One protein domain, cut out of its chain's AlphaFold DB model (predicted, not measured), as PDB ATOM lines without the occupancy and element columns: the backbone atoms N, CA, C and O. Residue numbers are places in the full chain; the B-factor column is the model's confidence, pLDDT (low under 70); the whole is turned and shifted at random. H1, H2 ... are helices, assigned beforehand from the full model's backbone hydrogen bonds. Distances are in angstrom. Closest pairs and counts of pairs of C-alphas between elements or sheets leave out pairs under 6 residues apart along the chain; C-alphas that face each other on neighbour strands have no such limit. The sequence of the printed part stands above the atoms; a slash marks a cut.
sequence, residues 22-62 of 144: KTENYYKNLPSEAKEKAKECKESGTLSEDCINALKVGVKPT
ATOM      1  N   LYS A  22      21.324  12.534  -2.697       91.24
ATOM      2  CA  LYS A  22      21.690  13.310  -1.509       91.24
ATOM      3  C   LYS A  22      20.441  13.910  -0.875       91.24
ATOM      4  O   LYS A  22      19.507  14.362  -1.541       91.24
ATOM      5  N   THR A  23      20.425  13.923   0.454       92.42
ATOM      6  CA  THR A  23      19.288  14.430   1.234       92.42
ATOM      7  C   THR A  23      19.262  15.960   1.278       92.42
ATOM      8  O   THR A  23      20.284  16.628   1.134       92.42
ATOM      9  N   GLU A  24      18.106  16.548   1.587       92.51
ATOM     10  CA  GLU A  24      18.008  17.991   1.864       92.51
ATOM     11  C   GLU A  24      18.983  18.437   2.971       92.51
ATOM     12  O   GLU A  24      19.577  19.513   2.889       92.51
ATOM     13  N   ASN A  25      19.179  17.609   4.004       94.07
ATOM     14  CA  ASN A  25      20.084  17.926   5.108       94.07
ATOM     15  C   ASN A  25      21.554  17.986   4.667       94.07
ATOM     16  O   ASN A  25      22.298  18.837   5.147       94.07
ATOM     17  N   TYR A  26      21.960  17.124   3.731       94.56
ATOM     18  CA  TYR A  26      23.286  17.197   3.120       94.56
ATOM     19  C   TYR A  26      23.511  18.571   2.472       94.56
ATOM     20  O   TYR A  26      24.465  19.272   2.807       94.56
ATOM     21  N   TYR A  27      22.573  19.008   1.629       95.21
ATOM     22  CA  TYR A  27      22.676  20.288   0.927       95.21
ATOM     23  C   TYR A  27      22.597  21.503   1.851       95.21
ATOM     24  O   TYR A  27      23.267  22.503   1.600       95.21
ATOM     25  N   LYS A  28      21.831  21.431   2.947       93.35
ATOM     26  CA  LYS A  28      21.795  22.500   3.962       93.35
ATOM     27  C   LYS A  28      23.173  22.795   4.556       93.35
ATOM     28  O   LYS A  28      23.455  23.953   4.854       93.35
ATOM     29  N   ASN A  29      24.027  21.779   4.680       94.79
ATOM     30  CA  ASN A  29      25.398  21.930   5.169       94.79
ATOM     31  C   ASN A  29      26.380  22.395   4.074       94.79
ATOM     32  O   ASN A  29      27.465  22.873   4.399       94.79
ATOM     33  N   LEU A  30      26.008  22.283   2.792       93.89
ATOM     34  CA  LEU A  30      26.841  22.590   1.620       93.89
ATOM     35  C   LEU A  30      26.066  23.439   0.586       93.89
ATOM     36  O   LEU A  30      25.769  22.990  -0.523       93.89
ATOM     37  N   PRO A  31      25.732  24.702   0.911       92.52
ATOM     38  CA  PRO A  31      24.871  25.535   0.068       92.52
ATOM     39  C   PRO A  31      25.491  25.920  -1.285       92.52
ATOM     40  O   PRO A  31      24.758  26.256  -2.216       92.52
ATOM     41  N   SER A  32      26.822  25.920  -1.414       94.22
ATOM     42  CA  SER A  32      27.506  26.141  -2.698       94.22
ATOM     43  C   SER A  32      27.247  24.992  -3.667       94.22
ATOM     44  O   SER A  32      26.852  25.232  -4.805       94.22
ATOM     45  N   GLU A  33      27.383  23.760  -3.185       94.61
ATOM     46  CA  GLU A  33      27.127  22.551  -3.962       94.61
ATOM     47  C   GLU A  33      25.644  22.432  -4.329       94.61
ATOM     48  O   GLU A  33      25.305  22.130  -5.470       94.61
ATOM     49  N   ALA A  34      24.745  22.789  -3.404       94.23
ATOM     50  CA  ALA A  34      23.309  22.833  -3.680       94.23
ATOM     51  C   ALA A  34      22.965  23.755  -4.862       94.23
ATOM     52  O   ALA A  34      22.105  23.425  -5.675       94.23
ATOM     53  N   LYS A  35      23.635  24.912  -4.980       95.01
ATOM     54  CA  LYS A  35      23.432  25.854  -6.094       95.01
ATOM     55  C   LYS A  35      23.946  25.314  -7.419       95.01
ATOM     56  O   LYS A  35      23.273  25.482  -8.433       95.01
ATOM     57  N   GLU A  36      25.129  24.711  -7.413       95.35
ATOM     58  CA  GLU A  36      25.719  24.100  -8.603       95.35
ATOM     59  C   GLU A  36      24.830  22.966  -9.109       95.35
ATOM     60  O   GLU A  36      24.424  22.973 -10.271       95.35
ATOM     61  N   LYS A  37      24.404  22.079  -8.203       94.01
ATOM     62  CA  LYS A  37      23.518  20.974  -8.550       94.01
ATOM     63  C   LYS A  37      22.143  21.451  -9.006       94.01
ATOM     64  O   LYS A  37      21.620  20.971 -10.003       94.01
ATOM     65  N   ALA A  38      21.565  22.449  -8.339       93.25
ATOM     66  CA  ALA A  38      20.313  23.069  -8.768       93.25
ATOM     67  C   ALA A  38      20.401  23.648 -10.192       93.25
ATOM     68  O   ALA A  38      19.444  23.545 -10.960       93.25
ATOM     69  N   LYS A  39      21.543  24.250 -10.548       94.39
ATOM     70  CA  LYS A  39      21.799  24.759 -11.899       94.39
ATOM     71  C   LYS A  39      21.891  23.613 -12.907       94.39
ATOM     72  O   LYS A  39      21.193  23.668 -13.915       94.39
ATOM     73  N   GLU A  40      22.659  22.569 -12.601       93.73
ATOM     74  CA  GLU A  40      22.768  21.361 -13.429       93.73
ATOM     75  C   GLU A  40      21.387  20.741 -13.686       93.73
ATOM     76  O   GLU A  40      21.008  20.537 -14.832       93.73
ATOM     77  N   CYS A  41      20.586  20.540 -12.635       93.56
ATOM     78  CA  CYS A  41      19.234  19.982 -12.729       93.56
ATOM     79  C   CYS A  41      18.288  20.836 -13.582       93.56
ATOM     80  O   CYS A  41      17.400  20.312 -14.256       93.56
ATOM     81  N   LYS A  42      18.459  22.164 -13.553       92.34
ATOM     82  CA  LYS A  42      17.685  23.084 -14.391       92.34
ATOM     83  C   LYS A  42      18.097  22.989 -15.861       92.34
ATOM     84  O   LYS A  42      17.232  23.080 -16.726       92.34
ATOM     85  N   GLU A  43      19.388  22.835 -16.134       93.22
ATOM     86  CA  GLU A  43      19.938  22.723 -17.489       93.22
ATOM     87  C   GLU A  43      19.634  21.360 -18.122       93.22
ATOM     88  O   GLU A  43      19.288  21.296 -19.298       93.22
ATOM     89  N   SER A  44      19.689  20.283 -17.337       91.52
ATOM     90  CA  SER A  44      19.365  18.927 -17.784       91.52
ATOM     91  C   SER A  44      17.859  18.651 -17.870       91.52
ATOM     92  O   SER A  44      17.447  17.691 -18.517       91.52
ATOM     93  N   GLY A  45      17.025  19.449 -17.191       89.62
ATOM     94  CA  GLY A  45      15.586  19.203 -17.069       89.62
ATOM     95  C   GLY A  45      15.234  17.970 -16.225       89.62
ATOM     96  O   GLY A  45      14.125  17.447 -16.335       89.62
ATOM     97  N   THR A  46      16.159  17.477 -15.394       84.50
ATOM     98  CA  THR A  46      15.954  16.267 -14.584       84.50
ATOM     99  C   THR A  46      15.253  16.564 -13.258       84.50
ATOM    100  O   THR A  46      15.620  17.498 -12.547       84.50
ATOM    101  N   LEU A  47      14.302  15.706 -12.876       87.19
ATOM    102  CA  LEU A  47      13.533  15.809 -11.628       87.19
ATOM    103  C   LEU A  47      13.780  14.594 -10.715       87.19
ATOM    104  O   LEU A  47      12.860  13.856 -10.375       87.19
ATOM    105  N   SER A  48      15.038  14.343 -10.350       89.69
ATOM    106  CA  SER A  48      15.376  13.339  -9.333       89.69
ATOM    107  C   SER A  48      15.143  13.884  -7.919       89.69
ATOM    108  O   SER A  48      15.082  15.096  -7.710       89.69
ATOM    109  N   GLU A  49      15.048  12.999  -6.924       91.53
ATOM    110  CA  GLU A  49      14.985  13.402  -5.510       91.53
ATOM    111  C   GLU A  49      16.184  14.277  -5.113       91.53
ATOM    112  O   GLU A  49      16.026  15.289  -4.430       91.53
ATOM    113  N   ASP A  50      17.365  13.942  -5.632       92.45
ATOM    114  CA  ASP A  50      18.588  14.724  -5.470       92.45
ATOM    115  C   ASP A  50      18.435  16.150  -6.025       92.45
ATOM    116  O   ASP A  50      18.716  17.132  -5.337       92.45
ATOM    117  N   CYS A  51      17.877  16.280  -7.234       93.26
ATOM    118  CA  CYS A  51      17.579  17.573  -7.838       93.26
ATOM    119  C   CYS A  51      16.546  18.372  -7.044       93.26
ATOM    120  O   CYS A  51      16.714  19.577  -6.867       93.26
ATOM    121  N   ILE A  52      15.492  17.727  -6.538       92.96
ATOM    122  CA  ILE A  52      14.477  18.389  -5.707       92.96
ATOM    123  C   ILE A  52      15.122  18.937  -4.429       92.96
ATOM    124  O   ILE A  52      14.902  20.097  -4.073       92.96
ATOM    125  N   ASN A  53      15.956  18.133  -3.770       94.16
ATOM    126  CA  ASN A  53      16.664  18.521  -2.553       94.16
ATOM    127  C   ASN A  53      17.663  19.660  -2.813       94.16
ATOM    128  O   ASN A  53      17.696  20.631  -2.051       94.16
ATOM    129  N   ALA A  54      18.418  19.588  -3.911       93.82
ATOM    130  CA  ALA A  54      19.340  20.636  -4.333       93.82
ATOM    131  C   ALA A  54      18.610  21.944  -4.671       93.82
ATOM    132  O   ALA A  54      18.991  23.001  -4.175       93.82
ATOM    133  N   LEU A  55      17.525  21.892  -5.454       94.03
ATOM    134  CA  LEU A  55      16.720  23.062  -5.829       94.03
ATOM    135  C   LEU A  55      16.121  23.750  -4.600       94.03
ATOM    136  O   LEU A  55      16.174  24.975  -4.503       94.03
ATOM    137  N   LYS A  56      15.611  22.972  -3.638       93.00
ATOM    138  CA  LYS A  56      15.007  23.482  -2.400       93.00
ATOM    139  C   LYS A  56      15.978  24.309  -1.550       93.00
ATOM    140  O   LYS A  56      15.545  25.227  -0.858       93.00
ATOM    141  N   VAL A  57      17.272  23.988  -1.587       92.89
ATOM    142  CA  VAL A  57      18.309  24.683  -0.805       92.89
ATOM    143  C   VAL A  57      19.060  25.728  -1.639       92.89
ATOM    144  O   VAL A  57      19.337  26.830  -1.163       92.89
ATOM    145  N   GLY A  58      19.409  25.391  -2.879       90.06
ATOM    146  CA  GLY A  58      20.250  26.193  -3.765       90.06
ATOM    147  C   GLY A  58      19.515  27.349  -4.439       90.06
ATOM    148  O   GLY A  58      20.105  28.411  -4.657       90.06
ATOM    149  N   VAL A  59      18.221  27.195  -4.732       88.57
ATOM    150  CA  VAL A  59      17.407  28.269  -5.310       88.57
ATOM    151  C   VAL A  59      16.758  29.035  -4.169       88.57
ATOM    152  O   VAL A  59      15.774  28.596  -3.577       88.57
ATOM    153  N   LYS A  60      17.312  30.209  -3.845       77.42
ATOM    154  CA  LYS A  60      16.613  31.135  -2.950       77.42
ATOM    155  C   LYS A  60      15.255  31.459  -3.578       77.42
ATOM    156  O   LYS A  60      15.235  31.765  -4.772       77.42
ATOM    157  N   PRO A  61      14.153  31.438  -2.811       65.29
ATOM    158  CA  PRO A  61      12.898  31.982  -3.287       65.29
ATOM    159  C   PRO A  61      13.144  33.462  -3.562       65.29
ATOM    160  O   PRO A  61      13.261  34.272  -2.647       65.29
ATOM    161  N   THR A  62      13.319  33.806  -4.830       54.35
ATOM    162  CA  THR A  62      13.278  35.189  -5.254       54.35
ATOM    163  C   THR A  62      11.856  35.652  -5.008       54.35
ATOM    164  O   THR A  62      10.927  35.195  -5.661       54.35
TER     165      THR A  62
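What this domain is: This is residues 22 to 62 of the 144 residues of the protein "Putative periplasmic protein" of Campylobacter jejuni subsp. jejuni serotype O:2 (strain ATCC 700819 / NCTC 11168) (UniProt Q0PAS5). The longest helix, H2, makes one side of a small three-helix cluster, and H3 packs across it at a steep angle. The short helix H1 is joined by a tight link to the first end of H2 and packs on H3, and residues 59 to 62 form a short tail after H3. The printed part has 41 residues with three named helices, in the order H1, H2, H3 along the chain, and no named strand; its class is all helix. It is compact, with a radius of gyration of the C-alphas of 8.8 A, and its C-alphas span 24 by 22 by 14 A along their three main axes.

Where its parts are: H2 covers residues 31 to 44, Pro 31 to Ser 44, and measures 19.8 A from first to last C-alpha. It begins at C-alpha 31, at (24.871, 25.535, 0.068), and ends at C-alpha 44, at (19.365, 18.927, -17.784). H3 covers residues 49 to 58 and is 13.9 A long; its last C-alpha, that of Gly 58, is at (20.250, 26.193, -3.765). H1 covers residues 24 to 29, with 9.0 A from its first C-alpha, at (18.008, 17.991, 1.864), to its last.

How they stand to each other: H2 and H3 touch, with 23 pairs of C-alphas within 8 A. Their closest C-alphas are those of Lys 35 and Gly 58, 4.0 A apart. Their lines stand at a steep tilt of 56 degrees, and they run opposite ways. H3 also touches H1, with 9 pairs of C-alphas within 8 A, the closest being those of Glu 24 and Asn 53 at 4.6 A. These two run the same way at a steep tilt of 40 degrees. H1 and H2 only just touch, and only at the corner by their link, with 3 pairs of C-alphas within 8 A; H2 takes part with residues 33 to 34 alone. The closest C-alphas of this pair are those of Tyr 27 and Ala 34, 5.3 A apart, and the two helices run opposite ways at a steep tilt of 48 degrees. In H1, H2 and H3 every O i to N i+4 pair is within hydrogen-bond range.

The domain as a whole: The two C-alphas farthest apart are those of Asn 29 and Gly 45, at 24.5 A. The first and last printed C-alphas, those of Lys 22 and Thr 62, are 23.7 A apart. The printed part has no cut. The link from H1 to H2, one residue, is tight, and so is the link from H2 to H3, four residues. The mean pLDDT of the printed part is 90.7; the model's confidence is low, under 70, at residues 61 to 62.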